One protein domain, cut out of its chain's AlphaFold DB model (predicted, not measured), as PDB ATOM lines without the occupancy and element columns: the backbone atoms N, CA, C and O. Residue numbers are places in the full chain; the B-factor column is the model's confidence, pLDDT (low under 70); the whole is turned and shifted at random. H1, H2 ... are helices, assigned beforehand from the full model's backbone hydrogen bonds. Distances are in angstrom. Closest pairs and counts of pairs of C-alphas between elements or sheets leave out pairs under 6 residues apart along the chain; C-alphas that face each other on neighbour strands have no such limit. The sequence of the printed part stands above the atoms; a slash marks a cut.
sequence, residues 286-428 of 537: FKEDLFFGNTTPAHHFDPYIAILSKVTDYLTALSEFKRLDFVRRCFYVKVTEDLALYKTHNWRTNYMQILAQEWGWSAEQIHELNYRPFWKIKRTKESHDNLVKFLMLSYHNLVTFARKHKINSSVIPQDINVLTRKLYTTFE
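What this domain is: This is residues 286 to 428 of the 537 residues of the protein "Adenylate cyclase" of Rodentibacter pneumotropicus (UniProt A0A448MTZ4). A loose assembly of helices: H2 and H3 form a hairpin, H5 and H6 pack on the later part of H3, and the long helix H7 runs away from this cluster, with H8 folding back beside it. H1 lies off by itself before H2, residues 400 to 406 and 410 to 416 stick out where the chain turns from H7 to H8, and the short H4 sits between H3 and H5 along the chain. The printed part has 143 residues with eight named helices, H1 to H8 in that order, and no named strand: the class is all helix. The whole is loose, with a radius of gyration of the C-alphas of 18.7 A and spans of 52 by 50 by 28 A.

How they stand to each other: H1, residues 286 to 292, touches no helix and is apart from H2, residues 303 to 317. H2 touches H3, residues 321 to 336, at a shallow tilt of 13 degrees, opposite ways, a helical hairpin; the closest C-alphas are those of Leu 315 and Leu 324, 6.0 A apart. H3 is the hub, touching three helices. H4, residues 339 to 342, and H3 meet only through their link. H5, residues 347 to 358, touches residues 332 to 336 of H3 with its residues 348 to 352 alone, at a shallow tilt of 20 degrees, opposite ways; the closest C-alphas, of Tyr 332 and Met 352, are 6.9 A apart. H6, residues 363 to 370, touches residues 329 to 336 of H3 at a steep tilt of 58 degrees, the same way; the closest C-alphas, of Val 333 and Leu 369, are 7.0 A apart. Of these three pairs of helices that touch, two are at a shallow tilt, a mostly aligned packing, but only just. H4 and H6 are close but not clearly touching, with the C-alphas of Ala 340 and Asn 370 closest at 5.6 A. H7, residues 377 to 404, and H3 are near each other, with 6 pairs of C-alphas within 10 A. H8, residues 414 to 427, is close to H7 but not clearly touching: the closest C-alphas, of Val 388 and Phe 427, are 7.0 A apart, at a shallow tilt of 34 degrees, only just short of steep, opposite ways. Every O i to N i+4 pair is within hydrogen-bond range in H1, H2, H3, H5, H6, H7 and H8; H4 is too short for such a pair.

Where its parts are: H1 begins at C-alpha 286 (-6.240, 14.159, -32.536). H2 measures 21.5 A from first to last C-alpha, H3 22.2 A, H5 16.6 A and H8 20.5 A. H7, the longest, measures 40.2 A, from C-alpha 377 (26.486, 37.734, -43.479) to C-alpha 404 (9.677, 24.854, -9.321).

The domain as a whole: The two C-alphas farthest apart, of His 345 and Ser 410, are 52.5 A apart. The printed part has no cut and no long link. Mean pLDDT of the printed part is 85.6; residue 295, residues 339 to 344 and residues 408 to 417 are under 70.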
ATOM      1  N   PHE A 286      -6.035  14.800 -31.232       91.00
ATOM      2  CA  PHE A 286      -6.240  14.159 -32.536       91.00
ATOM      3  C   PHE A 286      -7.269  13.043 -32.457       91.00
ATOM      4  O   PHE A 286      -8.169  12.962 -33.289       91.00
ATOM      5  N   LYS A 287      -7.126  12.171 -31.463       91.25
ATOM      6  CA  LYS A 287      -8.035  11.047 -31.261       91.25
ATOM      7  C   LYS A 287      -9.452  11.525 -30.930       91.25
ATOM      8  O   LYS A 287     -10.414  10.971 -31.458       91.25
ATOM      9  N   GLU A 288      -9.574  12.574 -30.119       90.25
ATOM     10  CA  GLU A 288     -10.851  13.218 -29.808       90.25
ATOM     11  C   GLU A 288     -11.516  13.784 -31.074       90.25
ATOM     12  O   GLU A 288     -12.637  13.398 -31.416       90.25
ATOM     13  N   ASP A 289     -10.796  14.611 -31.834       89.75
ATOM     14  CA  ASP A 289     -11.295  15.220 -33.070       89.75
ATOM     15  C   ASP A 289     -11.745  14.173 -34.095       89.75
ATOM     16  O   ASP A 289     -12.788  14.322 -34.745       89.75
ATOM     17  N   LEU A 290     -10.977  13.085 -34.215       86.44
ATOM     18  CA  LEU A 290     -11.258  11.986 -35.131       86.44
ATOM     19  C   LEU A 290     -12.574  11.272 -34.786       86.44
ATOM     20  O   LEU A 290     -13.352  10.932 -35.680       86.44
ATOM     21  N   PHE A 291     -12.846  11.049 -33.498       84.12
ATOM     22  CA  PHE A 291     -14.000  10.265 -33.052       84.12
ATOM     23  C   PHE A 291     -15.276  11.081 -32.895       84.12
ATOM     24  O   PHE A 291     -16.353  10.606 -33.273       84.12
ATOM     25  N   PHE A 292     -15.178  12.313 -32.399       83.06
ATOM     26  CA  PHE A 292     -16.353  13.158 -32.190       83.06
ATOM     27  C   PHE A 292     -16.806  13.902 -33.448       83.06
ATOM     28  O   PHE A 292     -17.855  14.540 -33.437       83.06
ATOM     29  N   GLY A 293     -16.117  13.702 -34.576       70.38
ATOM     30  CA  GLY A 293     -16.585  14.159 -35.881       70.38
ATOM     31  C   GLY A 293     -16.220  15.604 -36.189       70.38
ATOM     32  O   GLY A 293     -16.891  16.226 -37.010       70.38
ATOM     33  N   ASN A 294     -15.128  16.109 -35.608       77.75
ATOM     34  CA  ASN A 294     -14.470  17.325 -36.077       77.75
ATOM     35  C   ASN A 294     -13.761  16.991 -37.397       77.75
ATOM     36  O   ASN A 294     -12.542  16.879 -37.471       77.75
ATOM     37  N   THR A 295     -14.540  16.764 -38.461       62.94
ATOM     38  CA  THR A 295     -14.056  16.240 -39.751       62.94
ATOM     39  C   THR A 295     -13.074  17.176 -40.450       62.94
ATOM     40  O   THR A 295     -12.392  16.778 -41.394       62.94
ATOM     41  N   THR A 296     -12.975  18.430 -40.011       70.81
ATOM     42  CA  THR A 296     -11.979  19.388 -40.496       70.81
ATOM     43  C   THR A 296     -11.426  20.202 -39.326       70.81
ATOM     44  O   THR A 296     -11.857  21.333 -39.114       70.81
ATOM     45  N   PRO A 297     -10.471  19.651 -38.554       79.44
ATOM     46  CA  PRO A 297      -9.781  20.422 -37.527       79.44
ATOM     47  C   PRO A 297      -8.964  21.535 -38.184       79.44
ATOM     48  O   PRO A 297      -8.485  21.357 -39.310       79.44
ATOM     49  N   ALA A 298      -8.717  22.626 -37.455       81.31
ATOM     50  CA  ALA A 298      -7.879  23.739 -37.918       81.31
ATOM     51  C   ALA A 298      -6.458  23.295 -38.331       81.31
ATOM     52  O   ALA A 298      -5.803  23.943 -39.139       81.31
ATOM     53  N   HIS A 299      -5.987  22.157 -37.812       86.19
ATOM     54  CA  HIS A 299      -4.686  21.575 -38.139       86.19
ATOM     55  C   HIS A 299      -4.733  20.419 -39.152       86.19
ATOM     56  O   HIS A 299      -3.704  19.806 -39.433       86.19
ATOM     57  N   HIS A 300      -5.911  20.064 -39.678       88.88
ATOM     58  CA  HIS A 300      -6.093  19.036 -40.714       88.88
ATOM     59  C   HIS A 300      -5.386  17.689 -40.445       88.88
ATOM     60  O   HIS A 300      -4.893  17.051 -41.384       88.88
ATOM     61  N   PHE A 301      -5.325  17.271 -39.173       91.00
ATOM     62  CA  PHE A 301      -4.611  16.071 -38.694       91.00
ATOM     63  C   PHE A 301      -3.125  15.983 -39.104       91.00
ATOM     64  O   PHE A 301      -2.544  14.891 -39.162       91.00
ATOM     65  N   ASP A 302      -2.504  17.132 -39.376       94.56
ATOM     66  CA  ASP A 302      -1.070  17.261 -39.595       94.56
ATOM     67  C   ASP A 302      -0.342  17.499 -38.259       94.56
ATOM     68  O   ASP A 302      -0.674  18.452 -37.544       94.56
ATOM     69  N   PRO A 303       0.649  16.663 -37.903       94.88
ATOM     70  CA  PRO A 303       1.297  16.731 -36.599       94.88
ATOM     71  C   PRO A 303       2.057  18.040 -36.347       94.88
ATOM     72  O   PRO A 303       2.198  18.418 -35.187       94.88
ATOM     73  N   TYR A 304       2.538  18.741 -37.378       95.81
ATOM     74  CA  TYR A 304       3.293  19.990 -37.226       95.81
ATOM     75  C   TYR A 304       2.391  21.223 -37.291       95.81
ATOM     76  O   TYR A 304       2.635  22.176 -36.551       95.81
ATOM     77  N   ILE A 305       1.316  21.199 -38.089       96.25
ATOM     78  CA  ILE A 305       0.287  22.254 -38.021       96.25
ATOM     79  C   ILE A 305      -0.377  22.243 -36.639       96.25
ATOM     80  O   ILE A 305      -0.632  23.301 -36.075       96.25
ATOM     81  N   ALA A 306      -0.592  21.067 -36.046       95.88
ATOM     82  CA  ALA A 306      -1.150  20.960 -34.700       95.88
ATOM     83  C   ALA A 306      -0.241  21.572 -33.628       95.88
ATOM     84  O   ALA A 306      -0.723  22.293 -32.755       95.88
ATOM     85  N   ILE A 307       1.078  21.355 -33.737       97.12
ATOM     86  CA  ILE A 307       2.062  22.039 -32.887       97.12
ATOM     87  C   ILE A 307       1.938  23.551 -33.066       97.12
ATOM     88  O   ILE A 307       1.825  24.274 -32.079       97.12
ATOM     89  N   LEU A 308       1.924  24.032 -34.313       97.44
ATOM     90  CA  LEU A 308       1.819  25.459 -34.601       97.44
ATOM     91  C   LEU A 308       0.525  26.069 -34.052       97.44
ATOM     92  O   LEU A 308       0.579  27.161 -33.491       97.44
ATOM     93  N   SER A 309      -0.608  25.376 -34.183       95.88
ATOM     94  CA  SER A 309      -1.907  25.806 -33.654       95.88
ATOM     95  C   SER A 309      -1.846  25.941 -32.136       95.88
ATOM     96  O   SER A 309      -2.056  27.029 -31.611       95.88
ATOM     97  N   LYS A 310      -1.435  24.877 -31.432       96.25
ATOM     98  CA  LYS A 310      -1.368  24.872 -29.964       96.25
ATOM     99  C   LYS A 310      -0.402  25.934 -29.425       96.25
ATOM    100  O   LYS A 310      -0.696  26.618 -28.447       96.25
ATOM    101  N   VAL A 311       0.744  26.116 -30.084       97.00
ATOM    102  CA  VAL A 311       1.713  27.173 -29.748       97.00
ATOM    103  C   VAL A 311       1.158  28.568 -30.052       97.00
ATOM    104  O   VAL A 311       1.412  29.502 -29.291       97.00
ATOM    105  N   THR A 312       0.394  28.725 -31.137       97.50
ATOM    106  CA  THR A 312      -0.270  29.990 -31.481       97.50
ATOM    107  C   THR A 312      -1.268  30.386 -30.404       97.50
ATOM    108  O   THR A 312      -1.216  31.528 -29.944       97.50
ATOM    109  N   ASP A 313      -2.106  29.454 -29.953       96.56
ATOM    110  CA  ASP A 313      -3.094  29.700 -28.898       96.56
ATOM    111  C   ASP A 313      -2.406  30.118 -27.593       96.56
ATOM    112  O   ASP A 313      -2.754  31.138 -26.994       96.56
ATOM    113  N   TYR A 314      -1.353  29.394 -27.208       96.75
ATOM    114  CA  TYR A 314      -0.561  29.689 -26.016       96.75
ATOM    115  C   TYR A 314       0.085  31.084 -26.055       96.75
ATOM    116  O   TYR A 314      -0.111  31.886 -25.140       96.75
ATOM    117  N   LEU A 315       0.829  31.414 -27.116       97.00
ATOM    118  CA  LEU A 315       1.526  32.704 -27.212       97.00
ATOM    119  C   LEU A 315       0.553  33.879 -27.382       97.00
ATOM    120  O   LEU A 315       0.834  34.978 -26.903       97.00
ATOM    121  N   THR A 316      -0.596  33.651 -28.023       97.69
ATOM    122  CA  THR A 316      -1.662  34.656 -28.140       97.69
ATOM    123  C   THR A 316      -2.292  34.938 -26.780       97.69
ATOM    124  O   THR A 316      -2.429  36.104 -26.413       97.69
ATOM    125  N   ALA A 317      -2.594  33.901 -25.990       97.50
ATOM    126  CA  ALA A 317      -3.122  34.059 -24.633       97.50
ATOM    127  C   ALA A 317      -2.158  34.828 -23.710       97.50
ATOM    128  O   ALA A 317      -2.598  35.563 -22.828       97.50
ATOM    129  N   LEU A 318      -0.846  34.710 -23.943       96.00
ATOM    130  CA  LEU A 318       0.186  35.473 -23.231       96.00
ATOM    131  C   LEU A 318       0.483  36.856 -23.836       96.00
ATOM    132  O   LEU A 318       1.285  37.600 -23.277       96.00
ATOM    133  N   SER A 319      -0.142  37.223 -24.959       97.81
ATOM    134  CA  SER A 319       0.163  38.447 -25.719       97.81
ATOM    135  C   SER A 319       1.632  38.558 -26.173       97.81
ATOM    136  O   SER A 319       2.165  39.652 -26.374       97.81
ATOM    137  N   GLU A 320       2.315  37.430 -26.381       96.19
ATOM    138  CA  GLU A 320       3.728  37.370 -26.772       96.19
ATOM    139  C   GLU A 320       3.913  37.376 -28.300       96.19
ATOM    140  O   GLU A 320       4.561  36.511 -28.897       96.19
ATOM    141  N   PHE A 321       3.373  38.400 -28.964       96.06
ATOM    142  CA  PHE A 321       3.296  38.464 -30.430       96.06
ATOM    143  C   PHE A 321       4.654  38.434 -31.147       96.06
ATOM    144  O   PHE A 321       4.752  37.920 -32.257       96.06
ATOM    145  N   LYS A 322       5.728  38.925 -30.512       94.19
ATOM    146  CA  LYS A 322       7.089  38.830 -31.075       94.19
ATOM    147  C   LYS A 322       7.587  37.386 -31.140       94.19
ATOM    148  O   LYS A 322       8.198  36.995 -32.130       94.19
ATOM    149  N   ARG A 323       7.319  36.587 -30.098       94.50
ATOM    150  CA  ARG A 323       7.648  35.152 -30.086       94.50
ATOM    151  C   ARG A 323       6.764  34.400 -31.077       94.50
ATOM    152  O   ARG A 323       7.259  33.505 -31.756       94.50
ATOM    153  N   LEU A 324       5.498  34.808 -31.201       97.06
ATOM    154  CA  LEU A 324       4.560  34.236 -32.164       97.06
ATOM    155  C   LEU A 324       5.008  34.458 -33.617       97.06
ATOM    156  O   LEU A 324       5.048  33.514 -34.403       97.06
ATOM    157  N   ASP A 325       5.397  35.680 -33.984       95.75
ATOM    158  CA  ASP A 325       5.928  35.952 -35.327       95.75
ATOM    159  C   ASP A 325       7.220  35.161 -35.584       95.75
ATOM    160  O   ASP A 325       7.390  34.561 -36.645       95.75
ATOM    161  N   PHE A 326       8.098  35.063 -34.583       94.56
ATOM    162  CA  PHE A 326       9.327  34.283 -34.694       94.56
ATOM    163  C   PHE A 326       9.073  32.786 -34.947       94.56
ATOM    164  O   PHE A 326       9.687  32.210 -35.849       94.56
ATOM    165  N   VAL A 327       8.153  32.150 -34.212       96.00
ATOM    166  CA  VAL A 327       7.823  30.732 -34.441       96.00
ATOM    167  C   VAL A 327       7.147  30.517 -35.794       96.00
ATOM    168  O   VAL A 327       7.466  29.542 -36.471       96.00
ATOM    169  N   ARG A 328       6.297  31.448 -36.247       97.31
ATOM    170  CA  ARG A 328       5.696  31.405 -37.590       97.31
ATOM    171  C   ARG A 328       6.761  31.478 -38.684       97.31
ATOM    172  O   ARG A 328       6.707  30.696 -39.628       97.31
ATOM    173  N   ARG A 329       7.780  32.334 -38.533       95.31
ATOM    174  CA  ARG A 329       8.945  32.376 -39.444       95.31
ATOM    175  C   ARG A 329       9.732  31.071 -39.424       95.31
ATOM    176  O   ARG A 329      10.076  30.571 -40.489       95.31
ATOM    177  N   CYS A 330       9.982  30.495 -38.247       94.50
ATOM    178  CA  CYS A 330      10.656  29.197 -38.135       94.50
ATOM    179  C   CYS A 330       9.855  28.088 -38.829       94.50
ATOM    180  O   CYS A 330      10.423  27.304 -39.587       94.50
ATOM    181  N   PHE A 331       8.538  28.054 -38.618       96.06
ATOM    182  CA  PHE A 331       7.633  27.115 -39.276       96.06
ATOM    183  C   PHE A 331       7.676  27.276 -40.795       96.06
ATOM    184  O   PHE A 331       7.912  26.301 -41.504       96.06
ATOM    185  N   TYR A 332       7.532  28.512 -41.284       95.00
ATOM    186  CA  TYR A 332       7.605  28.826 -42.706       95.00
ATOM    187  C   TYR A 332       8.922  28.338 -43.306       95.00
ATOM    188  O   TYR A 332       8.906  27.538 -44.234       95.00
ATOM    189  N   VAL A 333      10.058  28.726 -42.717       91.69
ATOM    190  CA  VAL A 333      11.383  28.331 -43.206       91.69
ATOM    191  C   VAL A 333      11.565  26.814 -43.198       91.69
ATOM    192  O   VAL A 333      12.114  26.280 -44.161       91.69
ATOM    193  N   LYS A 334      11.093  26.107 -42.160       91.81
ATOM    194  CA  LYS A 334      11.204  24.643 -42.096       91.81
ATOM    195  C   LYS A 334      10.390  23.948 -43.187       91.81
ATOM    196  O   LYS A 334      10.842  22.934 -43.719       91.81
ATOM    197  N   VAL A 335       9.200  24.463 -43.494       90.88
ATOM    198  CA  VAL A 335       8.325  23.907 -44.537       90.88
ATOM    199  C   VAL A 335       8.856  24.236 -45.935       90.88
ATOM    200  O   VAL A 335       8.817  23.391 -46.825       90.88
ATOM    201  N   THR A 336       9.378  25.445 -46.149       87.62
ATOM    202  CA  THR A 336       9.821  25.909 -47.475       87.62
ATOM    203  C   THR A 336      11.291  25.627 -47.780       87.62
ATOM    204  O   THR A 336      11.779  26.071 -48.818       87.62
ATOM    205  N   GLU A 337      11.995  24.912 -46.898       78.56
ATOM    206  CA  GLU A 337      13.444  24.675 -46.935       78.56
ATOM    207  C   GLU A 337      13.952  24.174 -48.294       78.56
ATOM    208  O   GLU A 337      14.933  24.709 -48.813       78.56
ATOM    209  N   ASP A 338      13.222  23.238 -48.902       72.69
ATOM    210  CA  ASP A 338      13.516  22.715 -50.240       72.69
ATOM    211  C   ASP A 338      12.615  23.327 -51.320       72.69
ATOM    212  O   ASP A 338      13.018  23.506 -52.466       72.69
ATOM    213  N   LEU A 339      11.385  23.697 -50.961       67.19
ATOM    214  CA  LEU A 339      10.345  24.078 -51.922       67.19
ATOM    215  C   LEU A 339      10.590  25.460 -52.550       67.19
ATOM    216  O   LEU A 339      10.228  25.692 -53.706       67.19
ATOM    217  N   ALA A 340      11.237  26.374 -51.819       58.81
ATOM    218  CA  ALA A 340      11.501  27.730 -52.298       58.81
ATOM    219  C   ALA A 340      12.488  27.768 -53.481       58.81
ATOM    220  O   ALA A 340      12.373  28.635 -54.348       58.81
ATOM    221  N   LEU A 341      13.427  26.818 -53.549       58.44
ATOM    222  CA  LEU A 341      14.443  26.760 -54.606       58.44
ATOM    223  C   LEU A 341      13.902  26.162 -55.911       58.44
ATOM    224  O   LEU A 341      14.296  26.603 -56.989       58.44
ATOM    225  N   TYR A 342      12.970  25.209 -55.822       58.53
ATOM    226  CA  TYR A 342      12.456  24.473 -56.984       58.53
ATOM    227  C   TYR A 342      11.118  24.997 -57.524       58.53
ATOM    228  O   TYR A 342      10.602  24.444 -58.493       58.53
ATOM    229  N   LYS A 343      10.544  26.059 -56.929       63.25
ATOM    230  CA  LYS A 343       9.211  26.602 -57.283       63.25
ATOM    231  C   LYS A 343       8.141  25.503 -57.390       63.25
ATOM    232  O   LYS A 343       7.242  25.557 -58.235       63.25
ATOM    233  N   THR A 344       8.251  24.484 -56.544       66.25
ATOM    234  CA  THR A 344       7.370  23.322 -56.556       66.25
ATOM    235  C   THR A 344       5.999  23.708 -56.010       66.25
ATOM    236  O   THR A 344       5.849  24.153 -54.870       66.25
ATOM    237  N   HIS A 345       4.974  23.541 -56.842       70.31
ATOM    238  CA  HIS A 345       3.587  23.755 -56.449       70.31
ATOM    239  C   HIS A 345       3.034  22.433 -55.926       70.31
ATOM    240  O   HIS A 345       2.811  21.496 -56.688       70.31
ATOM    241  N   ASN A 346       2.854  22.340 -54.613       80.94
ATOM    242  CA  ASN A 346       2.220  21.201 -53.968       80.94
ATOM    243  C   ASN A 346       1.290  21.694 -52.854       80.94
ATOM    244  O   ASN A 346       1.173  22.890 -52.579       80.94
ATOM    245  N   TRP A 347       0.607  20.761 -52.198       86.81
ATOM    246  CA  TRP A 347      -0.336  21.108 -51.137       86.81
ATOM    247  C   TRP A 347       0.328  21.850 -49.960       86.81
ATOM    248  O   TRP A 347      -0.337  22.656 -49.314       86.81
ATOM    249  N   ARG A 348       1.626  21.621 -49.697       88.50
ATOM    250  CA  ARG A 348       2.385  22.274 -48.616       88.50
ATOM    251  C   ARG A 348       2.627  23.746 -48.935       88.50
ATOM    252  O   ARG A 348       2.338  24.593 -48.096       88.50
ATOM    253  N   THR A 349       3.094  24.065 -50.147       86.69
ATOM    254  CA  THR A 349       3.294  25.465 -50.565       86.69
ATOM    255  C   THR A 349       1.982  26.235 -50.619       86.69
ATOM    256  O   THR A 349       1.928  27.354 -50.111       86.69
ATOM    257  N   ASN A 350       0.908  25.618 -51.121       88.56
ATOM    258  CA  ASN A 350      -0.422  26.233 -51.120       88.56
ATOM    259  C   ASN A 350      -0.910  26.525 -49.692       88.56
ATOM    260  O   ASN A 350      -1.392  27.620 -49.415       88.56
ATOM    261  N   TYR A 351      -0.745  25.576 -48.764       91.88
ATOM    262  CA  TYR A 351      -1.164  25.787 -47.379       91.88
ATOM    263  C   TYR A 351      -0.321  26.856 -46.670       91.88
ATOM    264  O   TYR A 351      -0.857  27.679 -45.934       91.88
ATOM    265  N   MET A 352       0.985  26.917 -46.942       92.88
ATOM    266  CA  MET A 352       1.839  27.986 -46.412       92.88
ATOM    267  C   MET A 352       1.458  29.374 -46.925       92.88
ATOM    268  O   MET A 352       1.600  30.343 -46.183       92.88
ATOM    269  N   GLN A 353       0.973  29.489 -48.164       90.81
ATOM    270  CA  GLN A 353       0.463  30.758 -48.690       90.81
ATOM    271  C   GLN A 353      -0.796  31.208 -47.944       90.81
ATOM    272  O   GLN A 353      -0.886  32.382 -47.591       90.81
ATOM    273  N   ILE A 354      -1.720  30.282 -47.659       93.25
ATOM    274  CA  ILE A 354      -2.914  30.556 -46.842       93.25
ATOM    275  C   ILE A 354      -2.488  31.060 -45.459       93.25
ATOM    276  O   ILE A 354      -2.874  32.155 -45.057       93.25
ATOM    277  N   LEU A 355      -1.604  30.325 -44.779       95.56
ATOM    278  CA  LEU A 355      -1.105  30.716 -43.458       95.56
ATOM    279  C   LEU A 355      -0.407  32.086 -43.472       95.56
ATOM    280  O   LEU A 355      -0.651  32.914 -42.600       95.56
ATOM    281  N   ALA A 356       0.441  32.361 -44.467       95.75
ATOM    282  CA  ALA A 356       1.132  33.646 -44.570       95.75
ATOM    283  C   ALA A 356       0.158  34.823 -44.769       95.75
ATOM    284  O   ALA A 356       0.380  35.901 -44.213       95.75
ATOM    285  N   GLN A 357      -0.933  34.611 -45.515       95.56
ATOM    286  CA  GLN A 357      -2.011  35.594 -45.661       95.56
ATOM    287  C   GLN A 357      -2.761  35.807 -44.342       95.56
ATOM    288  O   GLN A 357      -2.962  36.951 -43.940       95.56
ATOM    289  N   GLU A 358      -3.110  34.731 -43.632       95.00
ATOM    290  CA  GLU A 358      -3.756  34.801 -42.313       95.00
ATOM    291  C   GLU A 358      -2.891  35.523 -41.272       95.00
ATOM    292  O   GLU A 358      -3.403  36.211 -40.390       95.00
ATOM    293  N   TRP A 359      -1.566  35.411 -41.376       96.94
ATOM    294  CA  TRP A 359      -0.628  36.126 -40.506       96.94
ATOM    295  C   TRP A 359      -0.436  37.597 -40.886       96.94
ATOM    296  O   TRP A 359       0.249  38.316 -40.156       96.94
ATOM    297  N   GLY A 360      -1.022  38.051 -41.998       96.75
ATOM    298  CA  GLY A 360      -0.896  39.423 -42.487       96.75
ATOM    299  C   GLY A 360       0.501  39.758 -43.011       96.75
ATOM    300  O   GLY A 360       0.905  40.921 -42.978       96.75
ATOM    301  N   TRP A 361       1.271  38.762 -43.458       97.38
ATOM    302  CA  TRP A 361       2.614  38.998 -43.979       97.38
ATOM    303  C   TRP A 361       2.579  39.665 -45.355       97.38
ATOM    304  O   TRP A 361       1.781  39.321 -46.227       97.38
ATOM    305  N   SER A 362       3.492  40.614 -45.566       96.06
ATOM    306  CA  SER A 362       3.648  41.278 -46.857       96.06
ATOM    307  C   SER A 362       4.344  40.368 -47.874       96.06
ATOM    308  O   SER A 362       5.123  39.477 -47.524       96.06
ATOM    309  N   ALA A 363       4.125  40.641 -49.164       92.94
ATOM    310  CA  ALA A 363       4.853  39.963 -50.236       92.94
ATOM    311  C   ALA A 363       6.379  40.151 -50.116       92.94
ATOM    312  O   ALA A 363       7.135  39.241 -50.443       92.94
ATOM    313  N   GLU A 364       6.828  41.302 -49.602       94.69
ATOM    314  CA  GLU A 364       8.242  41.590 -49.343       94.69
ATOM    315  C   GLU A 364       8.823  40.668 -48.265       94.69
ATOM    316  O   GLU A 364       9.884  40.083 -48.472       94.69
ATOM    317  N   GLN A 365       8.106  40.458 -47.156       93.62
ATOM    318  CA  GLN A 365       8.535  39.542 -46.098       93.62
ATOM    319  C   GLN A 365       8.627  38.095 -46.599       93.62
ATOM    320  O   GLN A 365       9.598  37.395 -46.313       93.62
ATOM    321  N   ILE A 366       7.637  37.641 -47.368       92.50
ATOM    322  CA  ILE A 366       7.643  36.297 -47.964       92.50
ATOM    323  C   ILE A 366       8.818  36.150 -48.941       92.50
ATOM    324  O   ILE A 366       9.523  35.140 -48.923       92.50
ATOM    325  N   HIS A 367       9.051  37.164 -49.781       90.38
ATOM    326  CA  HIS A 367      10.176  37.184 -50.711       90.38
ATOM    327  C   HIS A 367      11.519  37.109 -49.976       90.38
ATOM    328  O   HIS A 367      12.378  36.314 -50.352       90.38
ATOM    329  N   GLU A 368      11.674  37.873 -48.895       91.19
ATOM    330  CA  GLU A 368      12.868  37.886 -48.050       91.19
ATOM    331  C   GLU A 368      13.164  36.508 -47.440       91.19
ATOM    332  O   GLU A 368      14.291  36.022 -47.559       91.19
ATOM    333  N   LEU A 369      12.149  35.839 -46.879       91.44
ATOM    334  CA  LEU A 369      12.271  34.488 -46.317       91.44
ATOM    335  C   LEU A 369      12.565  33.431 -47.390       91.44
ATOM    336  O   LEU A 369      13.363  32.525 -47.156       91.44
ATOM    337  N   ASN A 370      11.977  33.550 -48.581       89.44
ATOM    338  CA  ASN A 370      12.280  32.654 -49.702       89.44
ATOM    339  C   ASN A 370      13.708  32.862 -50.240       89.44
ATOM    340  O   ASN A 370      14.319  31.919 -50.738       89.44
ATOM    341  N   TYR A 371      14.262  34.072 -50.107       88.44
ATOM    342  CA  TYR A 371      15.639  34.394 -50.493       88.44
ATOM    343  C   TYR A 371      16.684  33.952 -49.452       88.44
ATOM    344  O   TYR A 371      17.886  34.116 -49.667       88.44
ATOM    345  N   ARG A 372      16.248  33.334 -48.344       89.62
ATOM    346  CA  ARG A 372      17.103  32.839 -47.255       89.62
ATOM    347  C   ARG A 372      18.346  32.063 -47.697       89.62
ATOM    348  O   ARG A 372      19.414  32.360 -47.161       89.62
ATOM    349  N   PRO A 373      18.291  31.109 -48.653       86.62
ATOM    350  CA  PRO A 373      19.489  30.378 -49.082       86.62
ATOM    351  C   PRO A 373      20.625  31.278 -49.599       86.62
ATOM    352  O   PRO A 373      21.776  30.843 -49.631       86.62
ATOM    353  N   PHE A 374      20.298  32.517 -49.977       86.75
ATOM    354  CA  PHE A 374      21.202  33.534 -50.503       86.75
ATOM    355  C   PHE A 374      21.448  34.696 -49.525       86.75
ATOM    356  O   PHE A 374      22.107  35.672 -49.895       86.75
ATOM    357  N   TRP A 375      20.943  34.629 -48.285       91.31
ATOM    358  CA  TRP A 375      21.223  35.652 -47.278       91.31
ATOM    359  C   TRP A 375      22.723  35.782 -47.035       91.31
ATOM    360  O   TRP A 375      23.432  34.796 -46.813       91.31
ATOM    361  N   LYS A 376      23.185  37.031 -47.039       90.81
ATOM    362  CA  LYS A 376      24.566  37.407 -46.737       90.81
ATOM    363  C   LYS A 376      24.767  37.681 -45.254       90.81
ATOM    364  O   LYS A 376      23.813  37.759 -44.475       90.81
ATOM    365  N   ILE A 377      26.029  37.840 -44.867       90.88
ATOM    366  CA  ILE A 377      26.486  37.734 -43.479       90.88
ATOM    367  C   ILE A 377      25.688  38.560 -42.469       90.88
ATOM    368  O   ILE A 377      25.355  38.052 -41.405       90.88
ATOM    369  N   LYS A 378      25.332  39.809 -42.787       89.06
ATOM    370  CA  LYS A 378      24.595  40.677 -41.851       89.06
ATOM    371  C   LYS A 378      23.228  40.116 -41.493       89.06
ATOM    372  O   LYS A 378      22.880  40.055 -40.319       89.06
ATOM    373  N   ARG A 379      22.481  39.684 -42.508       90.50
ATOM    374  CA  ARG A 379      21.146  39.124 -42.318       90.50
ATOM    375  C   ARG A 379      21.216  37.767 -41.621       90.50
ATOM    376  O   ARG A 379      20.451  37.508 -40.695       90.50
ATOM    377  N   THR A 380      22.187  36.937 -42.003       92.12
ATOM    378  CA  THR A 380      22.449  35.650 -41.344       92.12
ATOM    379  C   THR A 380      22.797  35.829 -39.870       92.12
ATOM    380  O   THR A 380      22.240  35.121 -39.036       92.12
ATOM    381  N   LYS A 381      23.668  36.789 -39.531       90.94
ATOM    382  CA  LYS A 381      24.051  37.099 -38.148       90.94
ATOM    383  C   LYS A 381      22.848  37.558 -37.326       90.94
ATOM    384  O   LYS A 381      22.610  37.016 -36.259       90.94
ATOM    385  N   GLU A 382      22.028  38.462 -37.860       90.88
ATOM    386  CA  GLU A 382      20.788  38.881 -37.196       90.88
ATOM    387  C   GLU A 382      19.850  37.689 -36.921       90.88
ATOM    388  O   GLU A 382      19.327  37.537 -35.815       90.88
ATOM    389  N   SER A 383      19.647  36.817 -37.914       91.31
ATOM    390  CA  SER A 383      18.824  35.617 -37.748       91.31
ATOM    391  C   SER A 383      19.424  34.644 -36.729       91.31
ATOM    392  O   SER A 383      18.684  34.074 -35.929       91.31
ATOM    393  N   HIS A 384      20.748  34.468 -36.731       90.19
ATOM    394  CA  HIS A 384      21.465  33.639 -35.765       90.19
ATOM    395  C   HIS A 384      21.284  34.170 -34.344       90.19
ATOM    396  O   HIS A 384      20.835  33.427 -33.477       90.19
ATOM    397  N   ASP A 385      21.527  35.460 -34.119       89.00
ATOM    398  CA  ASP A 385      21.398  36.089 -32.805       89.00
ATOM    399  C   ASP A 385      19.969  35.959 -32.261       89.00
ATOM    400  O   ASP A 385      19.768  35.714 -31.070       89.00
ATOM    401  N   ASN A 386      18.960  36.085 -33.128       89.56
ATOM    402  CA  ASN A 386      17.563  35.881 -32.748       89.56
ATOM    403  C   ASN A 386      17.273  34.422 -32.355       89.56
ATOM    404  O   ASN A 386      16.608  34.195 -31.342       89.56
ATOM    405  N   LEU A 387      17.805  33.441 -33.095       89.19
ATOM    406  CA  LEU A 387      17.703  32.017 -32.743       89.19
ATOM    407  C   LEU A 387      18.393  31.722 -31.407       89.19
ATOM    408  O   LEU A 387      17.785  31.098 -30.541       89.19
ATOM    409  N   VAL A 388      19.613  32.223 -31.193       87.12
ATOM    410  CA  VAL A 388      20.352  32.033 -29.934       87.12
ATOM    411  C   VAL A 388      19.588  32.636 -28.759       87.12
ATOM    412  O   VAL A 388      19.370  31.954 -27.757       87.12
ATOM    413  N   LYS A 389      19.105  33.879 -28.883       88.00
ATOM    414  CA  LYS A 389      18.274  34.522 -27.848       88.00
ATOM    415  C   LYS A 389      17.052  33.673 -27.505       88.00
ATOM    416  O   LYS A 389      16.726  33.517 -26.331       88.00
ATOM    417  N   PHE A 390      16.398  33.109 -28.517       87.88
ATOM    418  CA  PHE A 390      15.225  32.267 -28.330       87.88
ATOM    419  C   PHE A 390      15.548  30.941 -27.617       87.88
ATOM    420  O   PHE A 390      14.850  30.555 -26.675       87.88
ATOM    421  N   LEU A 391      16.617  30.253 -28.030       85.88
ATOM    422  CA  LEU A 391      17.069  29.014 -27.389       85.88
ATOM    423  C   LEU A 391      17.466  29.265 -25.926       85.88
ATOM    424  O   LEU A 391      17.083  28.496 -25.047       85.88
ATOM    425  N   MET A 392      18.147  30.378 -25.641       85.44
ATOM    426  CA  MET A 392      18.530  30.750 -24.276       85.44
ATOM    427  C   MET A 392      17.329  31.103 -23.391       85.44
ATOM    428  O   MET A 392      17.296  30.702 -22.227       85.44
ATOM    429  N   LEU A 393      16.319  31.794 -23.934       88.44
ATOM    430  CA  LEU A 393      15.055  32.023 -23.227       88.44
ATOM    431  C   LEU A 393      14.377  30.693 -22.874       88.44
ATOM    432  O   LEU A 393      13.959  30.480 -21.739       88.44
ATOM    433  N   SER A 394      14.329  29.773 -23.833       87.25
ATOM    434  CA  SER A 394      13.718  28.458 -23.643       87.25
ATOM    435  C   SER A 394      14.461  27.619 -22.599       87.25
ATOM    436  O   SER A 394      13.839  26.997 -21.740       87.25
ATOM    437  N   TYR A 395      15.797  27.658 -22.607       85.56
ATOM    438  CA  TYR A 395      16.622  27.051 -21.563       85.56
ATOM    439  C   TYR A 395      16.325  27.650 -20.180       85.56
ATOM    440  O   TYR A 395      16.180  26.913 -19.205       85.56
ATOM    441  N   HIS A 396      16.175  28.973 -20.080       86.50
ATOM    442  CA  HIS A 396      15.823  29.622 -18.819       86.50
ATOM    443  C   HIS A 396      14.443  29.186 -18.297       86.50
ATOM    444  O   HIS A 396      14.302  28.882 -17.107       86.50
ATOM    445  N   ASN A 397      13.444  29.094 -19.181       88.44
ATOM    446  CA  ASN A 397      12.108  28.591 -18.846       88.44
ATOM    447  C   ASN A 397      12.179  27.147 -18.332       88.44
ATOM    448  O   ASN A 397      11.612  26.829 -17.285       88.44
ATOM    449  N   LEU A 398      12.959  26.301 -19.007       86.06
ATOM    450  CA  LEU A 398      13.182  24.908 -18.632       86.06
ATOM    451  C   LEU A 398      13.838  24.765 -17.248       86.06
ATOM    452  O   LEU A 398      13.382  23.980 -16.415       86.06
ATOM    453  N   VAL A 399      14.876  25.559 -16.963       83.81
ATOM    454  CA  VAL A 399      15.539  25.593 -15.645       83.81
ATOM    455  C   VAL A 399      14.581  26.091 -14.559       83.81
ATOM    456  O   VAL A 399      14.574  25.561 -13.446       83.81
ATOM    457  N   THR A 400      13.752  27.087 -14.869       87.81
ATOM    458  CA  THR A 400      12.748  27.619 -13.935       87.81
ATOM    459  C   THR A 400      11.694  26.568 -13.595       87.81
ATOM    460  O   THR A 400      11.396  26.361 -12.416       87.81
ATOM    461  N   PHE A 401      11.189  25.845 -14.599       88.38
ATOM    462  CA  PHE A 401      10.289  24.707 -14.410       88.38
ATOM    463  C   PHE A 401      10.930  23.632 -13.520       88.38
ATOM    464  O   PHE A 401      10.342  23.227 -12.515       88.38
ATOM    465  N   ALA A 402      12.172  23.235 -13.815       85.31
ATOM    466  CA  ALA A 402      12.881  22.216 -13.047       85.31
ATOM    467  C   ALA A 402      13.047  22.587 -11.566       85.31
ATOM    468  O   ALA A 402      12.826  21.755 -10.683       85.31
ATOM    469  N   ARG A 403      13.374  23.856 -11.279       85.12
ATOM    470  CA  ARG A 403      13.461  24.378  -9.906       85.12
ATOM    471  C   ARG A 403      12.106  24.356  -9.203       85.12
ATOM    472  O   ARG A 403      12.024  23.878  -8.073       85.12
ATOM    473  N   LYS A 404      11.045  24.830  -9.868       88.62
ATOM    474  CA  LYS A 404       9.677  24.854  -9.321       88.62
ATOM    475  C   LYS A 404       9.204  23.454  -8.914       88.62
ATOM    476  O   LYS A 404       8.577  23.303  -7.870       88.62
ATOM    477  N   HIS A 405       9.547  22.442  -9.709       86.88
ATOM    478  CA  HIS A 405       9.154  21.050  -9.487       86.88
ATOM    479  C   HIS A 405      10.203  20.210  -8.739       86.88
ATOM    480  O   HIS A 405      10.069  18.991  -8.675       86.88
ATOM    481  N   LYS A 406      11.218  20.850  -8.132       82.56
ATOM    482  CA  LYS A 406      12.252  20.206  -7.297       82.56
ATOM    483  C   LYS A 406      12.920  19.004  -7.979       82.56
ATOM    484  O   LYS A 406      13.148  17.965  -7.358       82.56
ATOM    485  N   ILE A 407      13.244  19.142  -9.262       76.50
ATOM    486  CA  ILE A 407      14.011  18.128  -9.987       76.50
ATOM    487  C   ILE A 407      15.442  18.142  -9.426       76.50
ATOM    488  O   ILE A 407      16.224  19.045  -9.715       76.50
ATOM    489  N   ASN A 408      15.763  17.174  -8.560       58.72
ATOM    490  CA  ASN A 408      17.062  17.086  -7.888       58.72
ATOM    491  C   ASN A 408      18.206  16.868  -8.888       58.72
ATOM    492  O   ASN A 408      18.151  15.955  -9.712       58.72
ATOM    493  N   SER A 409      19.289  17.639  -8.741       52.28
ATOM    494  CA  SER A 409      20.501  17.525  -9.566       52.28
ATOM    495  C   SER A 409      21.233  16.190  -9.423       52.28
ATOM    496  O   SER A 409      21.964  15.802 -10.326       52.28
ATOM    497  N   SER A 410      21.012  15.460  -8.328       44.88
ATOM    498  CA  SER A 410      21.557  14.115  -8.101       44.88
ATOM    499  C   SER A 410      20.864  13.012  -8.912       44.88
ATOM    500  O   SER A 410      21.362  11.894  -8.957       44.88
ATOM    501  N   VAL A 411      19.725  13.321  -9.546       47.56
ATOM    502  CA  VAL A 411      18.924  12.392 -10.369       47.56
ATOM    503  C   VAL A 411      18.944  12.802 -11.848       47.56
ATOM    504  O   VAL A 411      18.273  12.203 -12.680       47.56
ATOM    505  N   ILE A 412      19.714  13.839 -12.180       54.31
ATOM    506  CA  ILE A 412      19.993  14.260 -13.546       54.31
ATOM    507  C   ILE A 412      21.014  13.258 -14.120       54.31
ATOM    508  O   ILE A 412      22.142  13.224 -13.619       54.31
ATOM    509  N   PRO A 413      20.663  12.433 -15.129       56.72
ATOM    510  CA  PRO A 413      21.609  11.502 -15.747       56.72
ATOM    511  C   PRO A 413      22.877  12.236 -16.203       56.72
ATOM    512  O   PRO A 413      22.804  13.406 -16.592       56.72
ATOM    513  N   GLN A 414      24.042  11.573 -16.178       58.12
ATOM    514  CA  GLN A 414      25.316  12.157 -16.646       58.12
ATOM    515  C   GLN A 414      25.178  12.821 -18.028       58.12
ATOM    516  O   GLN A 414      25.782  13.862 -18.292       58.12
ATOM    517  N   ASP A 415      24.297  12.278 -18.859       58.12
ATOM    518  CA  ASP A 415      23.986  12.740 -20.206       58.12
ATOM    519  C   ASP A 415      23.392  14.158 -20.257       58.12
ATOM    520  O   ASP A 415      23.703  14.938 -21.157       58.12
ATOM    521  N   ILE A 416      22.616  14.574 -19.252       64.31
ATOM    522  CA  ILE A 416      22.100  15.949 -19.178       64.31
ATOM    523  C   ILE A 416      23.232  16.950 -18.903       64.31
ATOM    524  O   ILE A 416      23.218  18.062 -19.444       64.31
ATOM    525  N   ASN A 417      24.236  16.578 -18.104       68.00
ATOM    526  CA  ASN A 417      25.409  17.431 -17.907       68.00
ATOM    527  C   ASN A 417      26.185  17.598 -19.217       68.00
ATOM    528  O   ASN A 417      26.681  18.691 -19.491       68.00
ATOM    529  N   VAL A 418      26.251  16.553 -20.050       73.19
ATOM    530  CA  VAL A 418      26.842  16.632 -21.393       73.19
ATOM    531  C   VAL A 418      26.045  17.590 -22.277       73.19
ATOM    532  O   VAL A 418      26.639  18.508 -22.839       73.19
ATOM    533  N   LEU A 419      24.718  17.445 -22.361       72.00
ATOM    534  CA  LEU A 419      23.864  18.325 -23.176       72.00
ATOM    535  C   LEU A 419      23.963  19.788 -22.728       72.00
ATOM    536  O   LEU A 419      24.140  20.686 -23.549       72.00
ATOM    537  N   THR A 420      23.933  20.023 -21.417       74.19
ATOM    538  CA  THR A 420      24.077  21.359 -20.832       74.19
ATOM    539  C   THR A 420      25.439  21.964 -21.170       74.19
ATOM    540  O   THR A 420      25.504  23.098 -21.639       74.19
ATOM    541  N   ARG A 421      26.535  21.206 -21.006       79.88
ATOM    542  CA  ARG A 421      27.879  21.661 -21.396       79.88
ATOM    543  C   ARG A 421      27.953  21.969 -22.883       79.88
ATOM    544  O   ARG A 421      28.494  23.011 -23.215       79.88
ATOM    545  N   LYS A 422      27.378  21.129 -23.750       81.56
ATOM    546  CA  LYS A 422      27.337  21.380 -25.197       81.56
ATOM    547  C   LYS A 422      26.638  22.706 -25.514       81.56
ATOM    548  O   LYS A 422      27.202  23.510 -26.247       81.56
ATOM    549  N   LEU A 423      25.485  22.984 -24.899       78.25
ATOM    550  CA  LEU A 423      24.777  24.262 -25.057       78.25
ATOM    551  C   LEU A 423      25.638  25.462 -24.634       78.25
ATOM    552  O   LEU A 423      25.779  26.405 -25.412       78.25
ATOM    553  N   TYR A 424      26.265  25.409 -23.451       79.25
ATOM    554  CA  TYR A 424      27.177  26.471 -23.002       79.25
ATOM    555  C   TYR A 424      28.373  26.613 -23.945       79.25
ATOM    556  O   TYR A 424      28.636  27.700 -24.449       79.25
ATOM    557  N   THR A 425      29.049  25.516 -24.292       82.62
ATOM    558  CA  THR A 425      30.201  25.568 -25.200       82.62
ATOM    559  C   THR A 425      29.845  26.071 -26.588       82.62
ATOM    560  O   THR A 425      30.720  26.627 -27.240       82.62
ATOM    561  N   THR A 426      28.598  25.932 -27.038       81.19
ATOM    562  CA  THR A 426      28.144  26.472 -28.322       81.19
ATOM    563  C   THR A 426      27.841  27.962 -28.209       81.19
ATOM    564  O   THR A 426      28.448  28.754 -28.932       81.19
ATOM    565  N   PHE A 427      26.990  28.368 -27.266       79.25
ATOM    566  CA  PHE A 427      26.420  29.721 -27.238       79.25
ATOM    567  C   PHE A 427      27.164  30.725 -26.348       79.25
ATOM    568  O   PHE A 427      27.017  31.927 -26.547       79.25
ATOM    569  N   GLU A 428      27.972  30.278 -25.385       82.69
ATOM    570  CA  GLU A 428      28.706  31.177 -24.491       82.69
ATOM    571  C   GLU A 428      29.827  31.909 -25.240       82.69
ATOM    572  O   GLU A 428      30.679  31.293 -25.891       82.69
TER     573      GLU A 428